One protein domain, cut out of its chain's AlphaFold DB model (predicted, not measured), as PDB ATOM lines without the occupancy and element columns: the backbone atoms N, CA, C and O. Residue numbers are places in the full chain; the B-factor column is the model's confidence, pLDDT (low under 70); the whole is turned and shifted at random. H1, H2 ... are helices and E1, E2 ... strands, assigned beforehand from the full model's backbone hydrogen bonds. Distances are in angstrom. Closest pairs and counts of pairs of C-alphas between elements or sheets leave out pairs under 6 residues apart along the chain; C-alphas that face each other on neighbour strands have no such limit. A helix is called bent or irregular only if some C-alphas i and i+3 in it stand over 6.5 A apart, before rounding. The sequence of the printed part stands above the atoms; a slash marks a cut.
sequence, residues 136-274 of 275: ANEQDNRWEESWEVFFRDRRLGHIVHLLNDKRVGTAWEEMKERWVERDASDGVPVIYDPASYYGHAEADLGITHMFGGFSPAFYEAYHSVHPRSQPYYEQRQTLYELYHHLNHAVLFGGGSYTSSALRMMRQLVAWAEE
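This is residues 136 to 274 of the 275 residues of the protein "Protein-ribulosamine 3-kinase" of Apiotrichum porosum (UniProt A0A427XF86). Two helical hairpins, H1 with H2 and H5 with H6, stand side by side as a ring of four helices, loosely formed on the side of H2, where the contacts are few. H5 is in the middle of the whole, with H3 packed steeply across its other side, and H4 lies beyond H3 and touches no helix. A wide loop without named elements, residues 175 to 200, leads from H2 to H3. The printed part has 139 residues, with six named helices and one named strand in the order E1, H1, H2, H3, H4, H5, H6, and its class is mostly helix. It is compact, with a radius of gyration of the C-alphas of 14.8 A, and rounded, spanning 41 by 38 by 34 A.

The longest helices have 17 residues each: H6, residues 256 to 272, 24.2 A long and ending at C-alpha 272 at (134.700, 161.032, 233.372), and H1, residues 147 to 163, 22.6 A. H1 is neither bent nor irregular, but only just: C-alphas 154 and 157 are 6.3 A apart. H5, residues 236 to 251, measures 22.8 A and begins at C-alpha 236 at (123.123, 159.592, 228.712). H3, residues 201 to 212, measures 21.0 A and is irregular, with C-alphas 208 and 211 7.8 A apart. H2 is residues 166 to 174, 12.8 A, and H4 is residues 216 to 225, 14.1 A. E1, residues 137 to 139, measures 6.5 A, begins at C-alpha 137 at (122.489, 155.069, 207.262) and pairs with no named strand.

H5 is the hub, touching three helices. H5 and H6 form a helical hairpin at a shallow tilt of 29 degrees, opposite ways; their closest C-alphas, of Ala 249 and Tyr 257, are 5.0 A apart. H5 touches H1 with residues 243 to 250 alone, at a shallow tilt of 26 degrees, the same way, closest at the C-alphas of Val 250 and Leu 163, 5.6 A. H1 and H2 form a helical hairpin at 18 degrees, closest at the C-alphas of Val 160 and Gly 169, 6.5 A. H2 touches H6 at 22 degrees, closest at the C-alphas of Ala 171 and Met 265, 7.0 A. H3 touches H5 at a steep tilt of 59 degrees, closest at the C-alphas of Gly 206 and Glu 241, 4.1 A. H3 and H4 are near each other, while H1 and H6 are apart. The closest C-alphas of E1 and H1, of Gln 139 and Arg 155, are 7.2 A apart. Every O i to N i+4 pair is within hydrogen-bond range in H6; the counts are 10 of 13 in H1, 4 of 5 in H2, 5 of 6 in H4, 11 of 12 in H5 and 0 of 8 in H3, where 4 of 9 O i to N i+3 pairs are within range.

The C-alphas farthest apart, of Lys 166 and Ser 224, are 41.6 A apart. The printed part has no cut, and its long link is H2 to H3. Mean pLDDT of the printed part is 72.8, with 51 residues under 70, among them 156 to 194.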
ATOM      1  N   ALA A 136     120.080 158.160 205.599       69.19
ATOM      2  CA  ALA A 136     120.648 157.217 204.624       69.19
ATOM      3  C   ALA A 136     121.426 156.037 205.253       69.19
ATOM      4  O   ALA A 136     121.822 155.126 204.532       69.19
ATOM      5  N   ASN A 137     121.654 156.052 206.570       70.38
ATOM      6  CA  ASN A 137     122.489 155.069 207.262       70.38
ATOM      7  C   ASN A 137     121.636 153.935 207.854       70.38
ATOM      8  O   ASN A 137     120.772 154.192 208.696       70.38
ATOM      9  N   GLU A 138     121.899 152.691 207.445       79.00
ATOM     10  CA  GLU A 138     121.339 151.486 208.072       79.00
ATOM     11  C   GLU A 138     121.827 151.356 209.530       79.00
ATOM     12  O   GLU A 138     122.944 151.751 209.873       79.00
ATOM     13  N   GLN A 139     120.984 150.816 210.406       75.12
ATOM     14  CA  GLN A 139     121.276 150.578 211.816       75.12
ATOM     15  C   GLN A 139     121.406 149.076 212.085       75.12
ATOM     16  O   GLN A 139     120.481 148.305 211.819       75.12
ATOM     17  N   ASP A 140     122.521 148.664 212.696       80.44
ATOM     18  CA  ASP A 140     122.674 147.292 213.186       80.44
ATOM     19  C   ASP A 140     121.685 147.035 214.333       80.44
ATOM     20  O   ASP A 140     121.851 147.506 215.461       80.44
ATOM     21  N   ASN A 141     120.623 146.304 214.009       84.00
ATOM     22  CA  ASN A 141     119.524 145.978 214.913       84.00
ATOM     23  C   ASN A 141     119.597 144.559 215.477       84.00
ATOM     24  O   ASN A 141     118.699 144.166 216.220       84.00
ATOM     25  N   ARG A 142     120.652 143.790 215.169       83.44
ATOM     26  CA  ARG A 142     120.825 142.440 215.724       83.44
ATOM     27  C   ARG A 142     120.711 142.500 217.250       83.44
ATOM     28  O   ARG A 142     121.247 143.421 217.866       83.44
ATOM     29  N   TRP A 143     120.050 141.513 217.847       80.75
ATOM     30  CA  TRP A 143     119.764 141.508 219.282       80.75
ATOM     31  C   TRP A 143     121.035 141.487 220.161       80.75
ATOM     32  O   TRP A 143     122.075 140.949 219.759       80.75
ATOM     33  N   GLU A 144     120.939 142.078 221.352       73.25
ATOM     34  CA  GLU A 144     121.998 142.218 222.365       73.25
ATOM     35  C   GLU A 144     121.398 142.260 223.785       73.25
ATOM     36  O   GLU A 144     120.310 142.793 223.985       73.25
ATOM     37  N   GLU A 145     122.089 141.706 224.781       70.06
ATOM     38  CA  GLU A 145     121.594 141.599 226.165       70.06
ATOM     39  C   GLU A 145     121.970 142.802 227.044       70.06
ATOM     40  O   GLU A 145     121.243 143.117 227.982       70.06
ATOM     41  N   SER A 146     123.059 143.510 226.727       62.62
ATOM     42  CA  SER A 146     123.466 144.750 227.409       62.62
ATOM     43  C   SER A 146     123.129 145.978 226.565       62.62
ATOM     44  O   SER A 146     123.527 146.085 225.403       62.62
ATOM     45  N   TRP A 147     122.438 146.949 227.165       56.75
ATOM     46  CA  TRP A 147     122.154 148.230 226.515       56.75
ATOM     47  C   TRP A 147     123.441 149.007 226.226       56.75
ATOM     48  O   TRP A 147     123.586 149.626 225.173       56.75
ATOM     49  N   GLU A 148     124.393 148.931 227.149       57.38
ATOM     50  CA  GLU A 148     125.696 149.577 227.076       57.38
ATOM     51  C   GLU A 148     126.488 149.044 225.877       57.38
ATOM     52  O   GLU A 148     127.001 149.832 225.089       57.38
ATOM     53  N   VAL A 149     126.531 147.719 225.687       59.97
ATOM     54  CA  VAL A 149     127.158 147.081 224.517       59.97
ATOM     55  C   VAL A 149     126.405 147.428 223.231       59.97
ATOM     56  O   VAL A 149     127.035 147.799 222.239       59.97
ATOM     57  N   PHE A 150     125.069 147.375 223.246       67.75
ATOM     58  CA  PHE A 150     124.247 147.706 222.083       67.75
ATOM     59  C   PHE A 150     124.485 149.146 221.607       67.75
ATOM     60  O   PHE A 150     124.799 149.369 220.437       67.75
ATOM     61  N   PHE A 151     124.385 150.131 222.502       57.69
ATOM     62  CA  PHE A 151     124.532 151.536 222.133       57.69
ATOM     63  C   PHE A 151     125.989 151.915 221.837       57.69
ATOM     64  O   PHE A 151     126.253 152.664 220.892       57.69
ATOM     65  N   ARG A 152     126.955 151.359 222.584       66.75
ATOM     66  CA  ARG A 152     128.382 151.560 222.309       66.75
ATOM     67  C   ARG A 152     128.737 151.044 220.917       66.75
ATOM     68  O   ARG A 152     129.191 151.824 220.091       66.75
ATOM     69  N   ASP A 153     128.502 149.770 220.622       66.75
ATOM     70  CA  ASP A 153     129.052 149.163 219.403       66.75
ATOM     71  C   ASP A 153     128.141 149.376 218.184       66.75
ATOM     72  O   ASP A 153     128.612 149.726 217.101       66.75
ATOM     73  N   ARG A 154     126.823 149.212 218.364       74.62
ATOM     74  CA  ARG A 154     125.825 149.127 217.279       74.62
ATOM     75  C   ARG A 154     125.096 150.450 217.011       74.62
ATOM     76  O   ARG A 154     124.247 150.526 216.122       74.62
ATOM     77  N   ARG A 155     125.429 151.514 217.754       78.44
ATOM     78  CA  ARG A 155     125.012 152.897 217.459       78.44
ATOM     79  C   ARG A 155     126.220 153.807 217.280       78.44
ATOM     80  O   ARG A 155     126.475 154.246 216.162       78.44
ATOM     81  N   LEU A 156     126.987 154.059 218.339       58.28
ATOM     82  CA  LEU A 156     128.100 155.013 218.289       58.28
ATOM     83  C   LEU A 156     129.292 154.486 217.481       58.28
ATOM     84  O   LEU A 156     129.677 155.111 216.497       58.28
ATOM     85  N   GLY A 157     129.838 153.323 217.842       57.34
ATOM     86  CA  GLY A 157     131.011 152.722 217.203       57.34
ATOM     87  C   GLY A 157     130.814 152.471 215.707       57.34
ATOM     88  O   GLY A 157     131.703 152.772 214.910       57.34
ATOM     89  N   HIS A 158     129.621 152.017 215.308       69.81
ATOM     90  CA  HIS A 158     129.241 151.886 213.901       69.81
ATOM     91  C   HIS A 158     129.349 153.219 213.136       69.81
ATOM     92  O   HIS A 158     130.009 153.280 212.099       69.81
ATOM     93  N   ILE A 159     128.781 154.311 213.663       61.88
ATOM     94  CA  ILE A 159     128.850 155.624 213.002       61.88
ATOM     95  C   ILE A 159     130.263 156.225 213.060       61.88
ATOM     96  O   ILE A 159     130.704 156.815 212.075       61.88
ATOM     97  N   VAL A 160     131.017 156.031 214.148       54.44
ATOM     98  CA  VAL A 160     132.438 156.430 214.231       54.44
ATOM     99  C   VAL A 160     133.270 155.731 213.148       54.44
ATOM    100  O   VAL A 160     134.116 156.371 212.520       54.44
ATOM    101  N   HIS A 161     132.997 154.453 212.868       66.19
ATOM    102  CA  HIS A 161     133.644 153.713 211.785       66.19
ATOM    103  C   HIS A 161     133.291 154.281 210.398       66.19
ATOM    104  O   HIS A 161     134.192 154.492 209.587       66.19
ATOM    105  N   LEU A 162     132.013 154.601 210.147       65.00
ATOM    106  CA  LEU A 162     131.567 155.252 208.903       65.00
ATOM    107  C   LEU A 162     132.184 156.651 208.704       65.00
ATOM    108  O   LEU A 162     132.455 157.048 207.572       65.00
ATOM    109  N   LEU A 163     132.432 157.390 209.791       58.44
ATOM    110  CA  LEU A 163     133.022 158.735 209.774       58.44
ATOM    111  C   LEU A 163     134.485 158.756 209.304       58.44
ATOM    112  O   LEU A 163     134.912 159.736 208.696       58.44
ATOM    113  N   ASN A 164     135.259 157.706 209.612       66.06
ATOM    114  CA  ASN A 164     136.674 157.536 209.241       66.06
ATOM    115  C   ASN A 164     137.608 158.729 209.601       66.06
ATOM    116  O   ASN A 164     138.708 158.873 209.060       66.06
ATOM    117  N   ASP A 165     137.202 159.594 210.537       69.06
ATOM    118  CA  ASP A 165     138.018 160.705 211.035       69.06
ATOM    119  C   ASP A 165     138.881 160.237 212.210       69.06
ATOM    120  O   ASP A 165     138.377 159.897 213.283       69.06
ATOM    121  N   LYS A 166     140.206 160.269 212.033       67.62
ATOM    122  CA  LYS A 166     141.173 159.824 213.051       67.62
ATOM    123  C   LYS A 166     141.020 160.531 214.402       67.62
ATOM    124  O   LYS A 166     141.327 159.929 215.421       67.62
ATOM    125  N   ARG A 167     140.540 161.779 214.431       67.19
ATOM    126  CA  ARG A 167     140.345 162.554 215.670       67.19
ATOM    127  C   ARG A 167     139.165 162.020 216.477       67.19
ATOM    128  O   ARG A 167     139.242 161.959 217.698       67.19
ATOM    129  N   VAL A 168     138.100 161.618 215.783       54.50
ATOM    130  CA  VAL A 168     136.929 160.965 216.381       54.50
ATOM    131  C   VAL A 168     137.294 159.539 216.802       54.50
ATOM    132  O   VAL A 168     136.946 159.126 217.900       54.50
ATOM    133  N   GLY A 169     138.069 158.819 215.981       53.56
ATOM    134  CA  GLY A 169     138.545 157.466 216.288       53.56
ATOM    135  C   GLY A 169     139.468 157.370 217.512       53.56
ATOM    136  O   GLY A 169     139.348 156.416 218.272       53.56
ATOM    137  N   THR A 170     140.354 158.348 217.746       66.94
ATOM    138  CA  THR A 170     141.151 158.404 218.990       66.94
ATOM    139  C   THR A 170     140.273 158.735 220.195       66.94
ATOM    140  O   THR A 170     140.269 157.974 221.158       66.94
ATOM    141  N   ALA A 171     139.464 159.798 220.108       56.62
ATOM    142  CA  ALA A 171     138.581 160.200 221.204       56.62
ATOM    143  C   ALA A 171     137.576 159.100 221.590       56.62
ATOM    144  O   ALA A 171     137.206 158.992 222.751       56.62
ATOM    145  N   TRP A 172     137.150 158.262 220.639       55.50
ATOM    146  CA  TRP A 172     136.280 157.106 220.871       55.50
ATOM    147  C   TRP A 172     136.892 156.049 221.800       55.50
ATOM    148  O   TRP A 172     136.187 155.484 222.636       55.50
ATOM    149  N   GLU A 173     138.197 155.788 221.682       58.44
ATOM    150  CA  GLU A 173     138.877 154.815 222.539       58.44
ATOM    151  C   GLU A 173     139.019 155.321 223.982       58.44
ATOM    152  O   GLU A 173     138.883 154.537 224.918       58.44
ATOM    153  N   GLU A 174     139.208 156.631 224.149       54.88
ATOM    154  CA  GLU A 174     139.272 157.335 225.439       54.88
ATOM    155  C   GLU A 174     137.877 157.445 226.102       54.88
ATOM    156  O   GLU A 174     137.748 157.404 227.322       54.88
ATOM    157  N   MET A 175     136.800 157.500 225.310       46.56
ATOM    158  CA  MET A 175     135.419 157.743 225.765       46.56
ATOM    159  C   MET A 175     134.758 156.611 226.582       46.56
ATOM    160  O   MET A 175     133.583 156.711 226.947       46.56
ATOM    161  N   LYS A 176     135.456 155.499 226.834       50.38
ATOM    162  CA  LYS A 176     134.860 154.276 227.403       50.38
ATOM    163  C   LYS A 176     134.626 154.315 228.924       50.38
ATOM    164  O   LYS A 176     134.044 153.365 229.443       50.38
ATOM    165  N   GLU A 177     135.010 155.384 229.634       40.25
ATOM    166  CA  GLU A 177     135.192 155.344 231.098       40.25
ATOM    167  C   GLU A 177     134.516 156.482 231.942       40.25
ATOM    168  O   GLU A 177     135.214 157.019 232.789       40.25
ATOM    169  N   ARG A 178     133.175 156.754 231.832       37.22
ATOM    170  CA  ARG A 178     132.194 157.414 232.819       37.22
ATOM    171  C   ARG A 178     131.472 158.768 232.397       37.22
ATOM    172  O   ARG A 178     131.961 159.424 231.491       37.22
ATOM    173  N   TRP A 179     130.273 159.147 232.955       42.22
ATOM    174  CA  TRP A 179     129.303 160.219 232.459       42.22
ATOM    175  C   TRP A 179     128.368 161.087 233.483       42.22
ATOM    176  O   TRP A 179     127.688 160.440 234.274       42.22
ATOM    177  N   VAL A 180     128.231 162.482 233.442       35.16
ATOM    178  CA  VAL A 180     127.128 163.506 233.931       35.16
ATOM    179  C   VAL A 180     127.017 164.870 233.072       35.16
ATOM    180  O   VAL A 180     128.057 165.155 232.493       35.16
ATOM    181  N   GLU A 181     126.039 165.838 232.842       40.16
ATOM    182  CA  GLU A 181     124.545 166.252 232.763       40.16
ATOM    183  C   GLU A 181     124.400 167.604 231.857       40.16
ATOM    184  O   GLU A 181     125.475 167.970 231.385       40.16
ATOM    185  N   ARG A 182     123.385 168.501 231.495       38.53
ATOM    186  CA  ARG A 182     121.905 168.981 231.562       38.53
ATOM    187  C   ARG A 182     121.642 170.150 230.468       38.53
ATOM    188  O   ARG A 182     122.686 170.609 230.013       38.53
ATOM    189  N   ASP A 183     120.530 170.775 229.914       42.56
ATOM    190  CA  ASP A 183     119.010 171.013 230.013       42.56
ATOM    191  C   ASP A 183     118.251 171.443 228.642       42.56
ATOM    192  O   ASP A 183     118.763 171.090 227.586       42.56
ATOM    193  N   ALA A 184     117.082 172.189 228.593       49.69
ATOM    194  CA  ALA A 184     115.966 172.133 227.547       49.69
ATOM    195  C   ALA A 184     115.091 173.397 227.035       49.69
ATOM    196  O   ALA A 184     115.073 174.418 227.717       49.69
ATOM    197  N   SER A 185     114.287 173.315 225.900       53.88
ATOM    198  CA  SER A 185     113.112 174.167 225.335       53.88
ATOM    199  C   SER A 185     112.589 173.766 223.866       53.88
ATOM    200  O   SER A 185     113.498 173.754 223.057       53.88
ATOM    201  N   ASP A 186     111.352 173.516 223.270       43.47
ATOM    202  CA  ASP A 186     109.851 173.323 223.542       43.47
ATOM    203  C   ASP A 186     108.895 172.692 222.400       43.47
ATOM    204  O   ASP A 186     109.268 172.768 221.234       43.47
ATOM    205  N   GLY A 187     107.663 172.115 222.679       40.81
ATOM    206  CA  GLY A 187     106.534 171.767 221.704       40.81
ATOM    207  C   GLY A 187     105.578 170.502 221.886       40.81
ATOM    208  O   GLY A 187     105.924 169.572 222.606       40.81
ATOM    209  N   VAL A 188     104.390 170.395 221.205       41.69
ATOM    210  CA  VAL A 188     103.480 169.174 221.145       41.69
ATOM    211  C   VAL A 188     103.582 168.401 219.796       41.69
ATOM    212  O   VAL A 188     103.379 169.032 218.756       41.69
ATOM    213  N   PRO A 189     103.818 167.063 219.763       55.62
ATOM    214  CA  PRO A 189     104.288 166.364 218.550       55.62
ATOM    215  C   PRO A 189     103.293 165.439 217.800       55.62
ATOM    216  O   PRO A 189     102.305 164.953 218.348       55.62
ATOM    217  N   VAL A 190     103.661 165.104 216.554       43.03
ATOM    218  CA  VAL A 190     103.243 163.911 215.778       43.03
ATOM    219  C   VAL A 190     104.515 163.276 215.205       43.03
ATOM    220  O   VAL A 190     105.399 164.015 214.771       43.03
ATOM    221  N   ILE A 191     104.637 161.944 215.208       53.72
ATOM    222  CA  ILE A 191     105.894 161.251 214.867       53.72
ATOM    223  C   ILE A 191     105.828 160.644 213.456       53.72
ATOM    224  O   ILE A 191     104.860 159.975 213.095       53.72
ATOM    225  N   TYR A 192     106.888 160.866 212.675       57.41
ATOM    226  CA  TYR A 192     107.089 160.369 211.309       57.41
ATOM    227  C   TYR A 192     108.496 159.766 211.164       57.41
ATOM    228  O   TYR A 192     109.330 159.940 212.049       57.41
ATOM    229  N   ASP A 193     108.742 159.073 210.047       61.94
ATOM    230  CA  ASP A 193     110.045 158.529 209.629       61.94
ATOM    231  C   ASP A 193     110.833 157.779 210.741       61.94
ATOM    232  O   ASP A 193     111.994 158.099 211.009       61.94
ATOM    233  N   PRO A 194     110.218 156.791 211.430       66.12
ATOM    234  CA  PRO A 194     110.818 156.158 212.599       66.12
ATOM    235  C   PRO A 194     111.982 155.214 212.267       66.12
ATOM    236  O   PRO A 194     111.888 154.333 211.411       66.12
ATOM    237  N   ALA A 195     113.049 155.342 213.055       71.50
ATOM    238  CA  ALA A 195     114.251 154.513 213.023       71.50
ATOM    239  C   ALA A 195     114.259 153.527 214.214       71.50
ATOM    240  O   ALA A 195     115.162 153.567 215.051       71.50
ATOM    241  N   SER A 196     113.190 152.730 214.365       75.69
ATOM    242  CA  SER A 196     112.856 152.063 215.634       75.69
ATOM    243  C   SER A 196     113.748 150.880 216.011       75.69
ATOM    244  O   SER A 196     114.125 150.042 215.198       75.69
ATOM    245  N   TYR A 197     113.994 150.765 217.313       73.44
ATOM    246  CA  TYR A 197     114.590 149.603 217.958       73.44
ATOM    247  C   TYR A 197     114.173 149.586 219.431       73.44
ATOM    248  O   TYR A 197     113.873 150.627 220.012       73.44
ATOM    249  N   TYR A 198     114.174 148.414 220.059       72.69
ATOM    250  CA  TYR A 198     114.054 148.309 221.507       72.69
ATOM    251  C   TYR A 198     115.372 148.773 222.136       72.69
ATOM    252  O   TYR A 198     116.413 148.127 221.986       72.69
ATOM    253  N   GLY A 199     115.327 149.925 222.802       74.25
ATOM    254  CA  GLY A 199     116.456 150.569 223.466       74.25
ATOM    255  C   GLY A 199     116.099 151.045 224.872       74.25
ATOM    256  O   GLY A 199     115.006 150.787 225.375       74.25
ATOM    257  N   HIS A 200     117.019 151.758 225.517       83.38
ATOM    258  CA  HIS A 200     116.702 152.501 226.736       83.38
ATOM    259  C   HIS A 200     115.782 153.679 226.392       83.38
ATOM    260  O   HIS A 200     116.073 154.412 225.452       83.38
ATOM    261  N   ALA A 201     114.697 153.879 227.145       75.31
ATOM    262  CA  ALA A 201     113.648 154.850 226.798       75.31
ATOM    263  C   ALA A 201     114.173 156.294 226.657       75.31
ATOM    264  O   ALA A 201     113.696 157.074 225.844       75.31
ATOM    265  N   GLU A 202     115.217 156.637 227.411       84.75
ATOM    266  CA  GLU A 202     115.895 157.932 227.334       84.75
ATOM    267  C   GLU A 202     116.626 158.188 225.998       84.75
ATOM    268  O   GLU A 202     117.012 159.327 225.746       84.75
ATOM    269  N   ALA A 203     116.840 157.171 225.153       79.69
ATOM    270  CA  ALA A 203     117.578 157.289 223.892       79.69
ATOM    271  C   ALA A 203     116.848 158.128 222.835       79.69
ATOM    272  O   ALA A 203     117.498 158.891 222.120       79.69
ATOM    273  N   ASP A 204     115.515 158.055 222.784       79.94
ATOM    274  CA  ASP A 204     114.697 158.866 221.869       79.94
ATOM    275  C   ASP A 204     114.790 160.369 222.186       79.94
ATOM    276  O   ASP A 204     114.659 161.209 221.298       79.94
ATOM    277  N   LEU A 205     115.097 160.714 223.440       82.44
ATOM    278  CA  LEU A 205     115.341 162.090 223.874       82.44
ATOM    279  C   LEU A 205     116.717 162.623 223.412       82.44
ATOM    280  O   LEU A 205     116.980 163.820 223.467       82.44
ATOM    281  N   GLY A 206     117.606 161.762 222.901       81.00
ATOM    282  CA  GLY A 206     118.909 162.176 222.381       81.00
ATOM    283  C   GLY A 206     118.807 163.163 221.222       81.00
ATOM    284  O   GLY A 206     119.502 164.177 221.205       81.00
ATOM    285  N   ILE A 207     117.915 162.911 220.258       81.62
ATOM    286  CA  ILE A 207     117.739 163.816 219.114       81.62
ATOM    287  C   ILE A 207     117.060 165.130 219.515       81.62
ATOM    288  O   ILE A 207     117.269 166.146 218.854       81.62
ATOM    289  N   THR A 208     116.285 165.141 220.605       79.38
ATOM    290  CA  THR A 208     115.468 166.296 220.997       79.38
ATOM    291  C   THR A 208     116.266 167.431 221.641       79.38
ATOM    292  O   THR A 208     115.704 168.493 221.875       79.38
ATOM    293  N   HIS A 209     117.577 167.271 221.863       79.00
ATOM    294  CA  HIS A 209     118.488 168.380 222.210       79.00
ATOM    295  C   HIS A 209     119.109 169.064 220.981       79.00
ATOM    296  O   HIS A 209     119.561 170.207 221.064       79.00
ATOM    297  N   MET A 210     119.094 168.413 219.809       75.38
ATOM    298  CA  MET A 210     119.561 169.036 218.568       75.38
ATOM    299  C   MET A 210     118.594 170.127 218.074       75.38
ATOM    300  O   MET A 210     117.440 170.223 218.482       75.38
ATOM    301  N   PHE A 211     119.084 170.975 217.163       78.06
ATOM    302  CA  PHE A 211     118.317 172.011 216.444       78.06
ATOM    303  C   PHE A 211     117.641 173.105 217.293       78.06
ATOM    304  O   PHE A 211     116.955 173.958 216.735       78.06
ATOM    305  N   GLY A 212     117.900 173.146 218.603       69.56
ATOM    306  CA  GLY A 212     117.407 174.183 219.518       69.56
ATOM    307  C   GLY A 212     116.789 173.639 220.806       69.56
ATOM    308  O   GLY A 212     116.685 174.403 221.762       69.56
ATOM    309  N   GLY A 213     116.454 172.344 220.844       71.88
ATOM    310  CA  GLY A 213     115.848 171.675 221.996       71.88
ATOM    311  C   GLY A 213     114.352 171.348 221.842       71.88
ATOM    312  O   GLY A 213     113.661 171.880 220.971       71.88
ATOM    313  N   PHE A 214     113.863 170.481 222.738       75.12
ATOM    314  CA  PHE A 214     112.469 170.308 223.197       75.12
ATOM    315  C   PHE A 214     112.415 170.672 224.705       75.12
ATOM    316  O   PHE A 214     113.472 170.813 225.311       75.12
ATOM    317  N   SER A 215     111.242 170.874 225.334       73.44
ATOM    318  CA  SER A 215     111.099 171.686 226.575       73.44
ATOM    319  C   SER A 215     111.413 171.088 227.935       73.44
ATOM    320  O   SER A 215     111.275 169.885 228.112       73.44
ATOM    321  N   PRO A 216     111.649 171.960 228.949       77.19
ATOM    322  CA  PRO A 216     111.425 171.609 230.342       77.19
ATOM    323  C   PRO A 216     110.021 171.029 230.505       77.19
ATOM    324  O   PRO A 216     109.917 169.895 230.920       77.19
ATOM    325  N   ALA A 217     108.959 171.692 230.031       69.19
ATOM    326  CA  ALA A 217     107.595 171.151 230.067       69.19
ATOM    327  C   ALA A 217     107.415 169.804 229.319       69.19
ATOM    328  O   ALA A 217     106.651 168.960 229.783       69.19
ATOM    329  N   PHE A 218     108.121 169.557 228.207       73.12
ATOM    330  CA  PHE A 218     108.135 168.258 227.514       73.12
ATOM    331  C   PHE A 218     108.858 167.181 228.331       73.12
ATOM    332  O   PHE A 218     108.281 166.124 228.577       73.12
ATOM    333  N   TYR A 219     110.083 167.439 228.800       74.44
ATOM    334  CA  TYR A 219     110.839 166.490 229.619       74.44
ATOM    335  C   TYR A 219     110.220 166.318 231.019       74.44
ATOM    336  O   TYR A 219     110.249 165.225 231.561       74.44
ATOM    337  N   GLU A 220     109.593 167.337 231.603       76.12
ATOM    338  CA  GLU A 220     108.796 167.271 232.838       76.12
ATOM    339  C   GLU A 220     107.558 166.396 232.633       76.12
ATOM    340  O   GLU A 220     107.316 165.495 233.434       76.12
ATOM    341  N   ALA A 221     106.803 166.598 231.545       67.19
ATOM    342  CA  ALA A 221     105.670 165.742 231.203       67.19
ATOM    343  C   ALA A 221     106.122 164.293 230.964       67.19
ATOM    344  O   ALA A 221     105.552 163.372 231.552       67.19
ATOM    345  N   TYR A 222     107.190 164.088 230.191       73.25
ATOM    346  CA  TYR A 222     107.804 162.780 229.969       73.25
ATOM    347  C   TYR A 222     108.233 162.136 231.298       73.25
ATOM    348  O   TYR A 222     107.828 161.015 231.596       73.25
ATOM    349  N   HIS A 223     108.972 162.847 232.155       82.69
ATOM    350  CA  HIS A 223     109.480 162.319 233.426       82.69
ATOM    351  C   HIS A 223     108.434 162.207 234.538       82.69
ATOM    352  O   HIS A 223     108.672 161.487 235.508       82.69
ATOM    353  N   SER A 224     107.265 162.836 234.392       73.94
ATOM    354  CA  SER A 224     106.097 162.557 235.238       73.94
ATOM    355  C   SER A 224     105.529 161.149 235.007       73.94
ATOM    356  O   SER A 224     104.906 160.587 235.906       73.94
ATOM    357  N   VAL A 225     105.787 160.564 233.828       71.56
ATOM    358  CA  VAL A 225     105.375 159.203 233.439       71.56
ATOM    359  C   VAL A 225     106.551 158.219 233.485       71.56
ATOM    360  O   VAL A 225     106.384 157.083 233.926       71.56
ATOM    361  N   HIS A 226     107.743 158.647 233.061       74.12
ATOM    362  CA  HIS A 226     108.961 157.836 232.994       74.12
ATOM    363  C   HIS A 226     110.135 158.548 233.702       74.12
ATOM    364  O   HIS A 226     110.914 159.267 233.060       74.12
ATOM    365  N   PRO A 227     110.251 158.409 235.039       85.94
ATOM    366  CA  PRO A 227     111.235 159.131 235.844       85.94
ATOM    367  C   PRO A 227     112.670 158.979 235.331       85.94
ATOM    368  O   PRO A 227     113.084 157.881 234.966       85.94
ATOM    369  N   ARG A 228     113.436 160.081 235.345       86.88
ATOM    370  CA  ARG A 228     114.871 160.135 234.993       86.88
ATOM    371  C   ARG A 228     115.633 159.002 235.689       86.88
ATOM    372  O   ARG A 228     115.768 159.063 236.916       86.88
ATOM    373  N   SER A 229     116.166 158.020 234.958       83.94
ATOM    374  CA  SER A 229     116.863 156.886 235.582       83.94
ATOM    375  C   SER A 229     118.080 157.396 236.353       83.94
ATOM    376  O   SER A 229     118.817 158.252 235.860       83.94
ATOM    377  N   GLN A 230     118.285 156.912 237.579       86.62
ATOM    378  CA  GLN A 230     119.351 157.402 238.456       86.62
ATOM    379  C   GLN A 230     120.436 156.344 238.697       86.62
ATOM    380  O   GLN A 230     120.112 155.161 238.806       86.62
ATOM    381  N   PRO A 231     121.703 156.765 238.855       87.19
ATOM    382  CA  PRO A 231     122.192 158.145 238.723       87.19
ATOM    383  C   PRO A 231     122.383 158.549 237.239       87.19
ATOM    384  O   PRO A 231     122.080 157.766 236.341       87.19
ATOM    385  N   TYR A 232     122.912 159.751 236.982       87.75
ATOM    386  CA  TYR A 232     123.544 160.149 235.705       87.75
ATOM    387  C   TYR A 232     122.616 160.192 234.461       87.75
ATOM    388  O   TYR A 232     122.792 159.431 233.514       87.75
ATOM    389  N   TYR A 233     121.632 161.094 234.410       87.19
ATOM    390  CA  TYR A 233     120.638 161.153 233.322       87.19
ATOM    391  C   TYR A 233     121.056 161.999 232.103       87.19
ATOM    392  O   TYR A 233     121.109 161.492 230.983       87.19
ATOM    393  N   GLU A 234     121.361 163.286 232.271       88.94
ATOM    394  CA  GLU A 234     121.340 164.272 231.166       88.94
ATOM    395  C   GLU A 234     122.574 164.253 230.250       88.94
ATOM    396  O   GLU A 234     122.942 165.241 229.626       88.94
ATOM    397  N   GLN A 235     123.255 163.126 230.196       87.75
ATOM    398  CA  GLN A 235     124.453 162.905 229.411       87.75
ATOM    399  C   GLN A 235     124.614 161.445 228.997       87.75
ATOM    400  O   GLN A 235     125.314 161.191 228.035       87.75
ATOM    401  N   ARG A 236     123.839 160.518 229.578       90.81
ATOM    402  CA  ARG A 236     123.123 159.592 228.712       90.81
ATOM    403  C   ARG A 236     122.370 160.408 227.651       90.81
ATOM    404  O   ARG A 236     122.571 160.136 226.483       90.81
ATOM    405  N   GLN A 237     121.702 161.518 227.998       89.56
ATOM    406  CA  GLN A 237     121.190 162.475 226.993       89.56
ATOM    407  C   GLN A 237     122.254 162.986 226.007       89.56
ATOM    408  O   GLN A 237     122.125 162.723 224.824       89.56
ATOM    409  N   THR A 238     123.334 163.636 226.446       88.19
ATOM    410  CA  THR A 238     124.467 164.044 225.584       88.19
ATOM    411  C   THR A 238     125.141 162.881 224.826       88.19
ATOM    412  O   THR A 238     125.622 163.101 223.722       88.19
ATOM    413  N   LEU A 239     125.173 161.647 225.350       87.44
ATOM    414  CA  LEU A 239     125.632 160.423 224.657       87.44
ATOM    415  C   LEU A 239     124.677 160.053 223.513       87.44
ATOM    416  O   LEU A 239     125.113 159.676 222.425       87.44
ATOM    417  N   TYR A 240     123.373 160.174 223.758       89.12
ATOM    418  CA  TYR A 240     122.325 159.930 222.775       89.12
ATOM    419  C   TYR A 240     122.286 161.064 221.732       89.12
ATOM    420  O   TYR A 240     122.255 160.788 220.538       89.12
ATOM    421  N   GLU A 241     122.432 162.328 222.129       90.50
ATOM    422  CA  GLU A 241     122.599 163.480 221.232       90.50
ATOM    423  C   GLU A 241     123.883 163.352 220.389       90.50
ATOM    424  O   GLU A 241     123.868 163.605 219.183       90.50
ATOM    425  N   LEU A 242     124.989 162.884 220.982       90.94
ATOM    426  CA  LEU A 242     126.260 162.647 220.290       90.94
ATOM    427  C   LEU A 242     126.099 161.654 219.131       90.94
ATOM    428  O   LEU A 242     126.658 161.899 218.062       90.94
ATOM    429  N   TYR A 243     125.305 160.588 219.292       88.50
ATOM    430  CA  TYR A 243     124.963 159.684 218.184       88.50
ATOM    431  C   TYR A 243     124.347 160.447 217.005       88.50
ATOM    432  O   TYR A 243     124.750 160.237 215.859       88.50
ATOM    433  N   HIS A 244     123.442 161.391 217.267       87.38
ATOM    434  CA  HIS A 244     122.809 162.177 216.214       87.38
ATOM    435  C   HIS A 244     123.750 163.229 215.599       87.38
ATOM    436  O   HIS A 244     123.732 163.369 214.375       87.38
ATOM    437  N   HIS A 245     124.638 163.895 216.355       89.44
ATOM    438  CA  HIS A 245     125.677 164.766 215.758       89.44
ATOM    439  C   HIS A 245     126.677 163.982 214.907       89.44
ATOM    440  O   HIS A 245     127.050 164.446 213.830       89.44
ATOM    441  N   LEU A 246     127.089 162.789 215.345       86.00
ATOM    442  CA  LEU A 246     127.945 161.900 214.554       86.00
ATOM    443  C   LEU A 246     127.220 161.443 213.275       86.00
ATOM    444  O   LEU A 246     127.812 161.489 212.196       86.00
ATOM    445  N   ASN A 247     125.929 161.093 213.357       83.81
ATOM    446  CA  ASN A 247     125.120 160.733 212.188       83.81
ATOM    447  C   ASN A 247     125.017 161.899 211.189       83.81
ATOM    448  O   ASN A 247     125.229 161.716 209.993       83.81
ATOM    449  N   HIS A 248     124.775 163.121 211.674       84.81
ATOM    450  CA  HIS A 248     124.744 164.322 210.833       84.81
ATOM    451  C   HIS A 248     126.122 164.663 210.244       84.81
ATOM    452  O   HIS A 248     126.204 165.117 209.104       84.81
ATOM    453  N   ALA A 249     127.213 164.391 210.963       85.50
ATOM    454  CA  ALA A 249     128.561 164.543 210.426       85.50
ATOM    455  C   ALA A 249     128.846 163.558 209.272       85.50
ATOM    456  O   ALA A 249     129.466 163.973 208.294       85.50
ATOM    457  N   VAL A 250     128.351 162.312 209.330       81.94
ATOM    458  CA  VAL A 250     128.384 161.379 208.182       81.94
ATOM    459  C   VAL A 250     127.524 161.909 207.028       81.94
ATOM    460  O   VAL A 250     128.023 162.087 205.920       81.94
ATOM    461  N   LEU A 251     126.242 162.192 207.287       76.69
ATOM    462  CA  LEU A 251     125.254 162.514 206.248       76.69
ATOM    463  C   LEU A 251     125.525 163.840 205.514       76.69
ATOM    464  O   LEU A 251     125.176 163.966 204.341       76.69
ATOM    465  N   PHE A 252     126.139 164.823 206.181       81.75
ATOM    466  CA  PHE A 252     126.292 166.191 205.665       81.75
ATOM    467  C   PHE A 252     127.753 166.655 205.521       81.75
ATOM    468  O   PHE A 252     128.012 167.852 205.399       81.75
ATOM    469  N   GLY A 253     128.722 165.730 205.506       77.62
ATOM    470  CA  GLY A 253     130.131 166.049 205.225       77.62
ATOM    471  C   GLY A 253     130.874 166.758 206.367       77.62
ATOM    472  O   GLY A 253     131.852 167.471 206.134       77.62
ATOM    473  N   GLY A 254     130.428 166.562 207.608       80.44
ATOM    474  CA  GLY A 254     131.119 166.999 208.818       80.44
ATOM    475  C   GLY A 254     130.880 168.459 209.209       80.44
ATOM    476  O   GLY A 254     129.786 168.838 209.628       80.44
ATOM    477  N   GLY A 255     131.936 169.278 209.172       89.81
ATOM    478  CA  GLY A 255     131.870 170.705 209.505       89.81
ATOM    479  C   GLY A 255     131.462 170.996 210.957       89.81
ATOM    480  O   GLY A 255     132.125 170.576 211.912       89.81
ATOM    481  N   SER A 256     130.382 171.761 211.132       88.31
ATOM    482  CA  SER A 256     129.850 172.136 212.449       88.31
ATOM    483  C   SER A 256     129.395 170.922 213.261       88.31
ATOM    484  O   SER A 256     129.648 170.893 214.461       88.31
ATOM    485  N   TYR A 257     128.829 169.889 212.628       88.38
ATOM    486  CA  TYR A 257     128.429 168.653 213.310       88.38
ATOM    487  C   TYR A 257     129.634 167.901 213.890       88.38
ATOM    488  O   TYR A 257     129.616 167.531 215.060       88.38
ATOM    489  N   THR A 258     130.737 167.778 213.138       88.56
ATOM    490  CA  THR A 258     132.000 167.221 213.669       88.56
ATOM    491  C   THR A 258     132.541 168.062 214.826       88.56
ATOM    492  O   THR A 258     133.092 167.526 215.783       88.56
ATOM    493  N   SER A 259     132.375 169.384 214.761       91.25
ATOM    494  CA  SER A 259     132.865 170.314 215.785       91.25
ATOM    495  C   SER A 259     132.041 170.227 217.079       91.25
ATOM    496  O   SER A 259     132.609 170.246 218.171       91.25
ATOM    497  N   SER A 260     130.720 170.057 216.962       89.50
ATOM    498  CA  SER A 260     129.808 169.771 218.074       89.50
ATOM    499  C   SER A 260     130.072 168.399 218.687       89.50
ATOM    500  O   SER A 260     130.301 168.331 219.891       89.50
ATOM    501  N   ALA A 261     130.160 167.337 217.878       90.25
ATOM    502  CA  ALA A 261     130.488 165.991 218.349       90.25
ATOM    503  C   ALA A 261     131.826 165.961 219.110       90.25
ATOM    504  O   ALA A 261     131.884 165.455 220.226       90.25
ATOM    505  N   LEU A 262     132.888 166.585 218.579       90.56
ATOM    506  CA  LEU A 262     134.183 166.678 219.267       90.56
ATOM    507  C   LEU A 262     134.124 167.510 220.561       90.56
ATOM    508  O   LEU A 262     134.834 167.191 221.514       90.56
ATOM    509  N   ARG A 263     133.301 168.567 220.623       93.12
ATOM    510  CA  ARG A 263     133.063 169.331 221.864       93.12
ATOM    511  C   ARG A 263     132.375 168.460 222.915       93.12
ATOM    512  O   ARG A 263     132.804 168.464 224.063       93.12
ATOM    513  N   MET A 264     131.353 167.712 222.507       91.44
ATOM    514  CA  MET A 264     130.594 166.809 223.370       91.44
ATOM    515  C   MET A 264     131.494 165.683 223.884       91.44
ATOM    516  O   MET A 264     131.681 165.583 225.088       91.44
ATOM    517  N   MET A 265     132.163 164.921 223.008       92.00
ATOM    518  CA  MET A 265     133.096 163.855 223.414       92.00
ATOM    519  C   MET A 265     134.124 164.340 224.450       92.00
ATOM    520  O   MET A 265     134.355 163.658 225.440       92.00
ATOM    521  N   ARG A 266     134.680 165.550 224.283       90.81
ATOM    522  CA  ARG A 266     135.614 166.150 225.255       90.81
ATOM    523  C   ARG A 266     134.970 166.535 226.581       90.81
ATOM    524  O   ARG A 266     135.579 166.293 227.610       90.81
ATOM    525  N   GLN A 267     133.781 167.142 226.568       89.25
ATOM    526  CA  GLN A 267     133.034 167.457 227.794       89.25
ATOM    527  C   GLN A 267     132.771 166.186 228.613       89.25
ATOM    528  O   GLN A 267     132.812 166.216 229.838       89.25
ATOM    529  N   LEU A 268     132.519 165.081 227.919       86.50
ATOM    530  CA  LEU A 268     132.076 163.828 228.510       86.50
ATOM    531  C   LEU A 268     133.271 163.006 229.018       86.50
ATOM    532  O   LEU A 268     133.209 162.519 230.139       86.50
ATOM    533  N   VAL A 269     134.395 162.983 228.287       88.88
ATOM    534  CA  VAL A 269     135.692 162.475 228.784       88.88
ATOM    535  C   VAL A 269     136.202 163.293 229.975       88.88
ATOM    536  O   VAL A 269     136.527 162.709 230.999       88.88
ATOM    537  N   ALA A 270     136.221 164.627 229.888       87.19
ATOM    538  CA  ALA A 270     136.715 165.469 230.984       87.19
ATOM    539  C   ALA A 270     135.886 165.288 232.264       87.19
ATOM    540  O   ALA A 270     136.437 165.231 233.356       87.19
ATOM    541  N   TRP A 271     134.565 165.126 232.136       88.50
ATOM    542  CA  TRP A 271     133.736 164.770 233.280       88.50
ATOM    543  C   TRP A 271     134.099 163.389 233.863       88.50
ATOM    544  O   TRP A 271     134.093 163.198 235.081       88.50
ATOM    545  N   ALA A 272     134.410 162.417 233.001       79.50
ATOM    546  CA  ALA A 272     134.700 161.032 233.372       79.50
ATOM    547  C   ALA A 272     135.926 160.896 234.291       79.50
ATOM    548  O   ALA A 272     135.961 160.039 235.182       79.50
ATOM    549  N   GLU A 273     136.898 161.785 234.076       80.31
ATOM    550  CA  GLU A 273     138.127 161.951 234.853       80.31
ATOM    551  C   GLU A 273     137.883 162.578 236.244       80.31
ATOM    552  O   GLU A 273     138.726 162.441 237.130       80.31
ATOM    553  N   GLU A 274     136.738 163.237 236.473       80.81
ATOM    554  CA  GLU A 274     136.420 163.961 237.718       80.81
ATOM    555  C   GLU A 274     135.714 163.106 238.802       80.81
ATOM    556  O   GLU A 274     135.329 163.650 239.841       80.81
TER     557      GLU A 274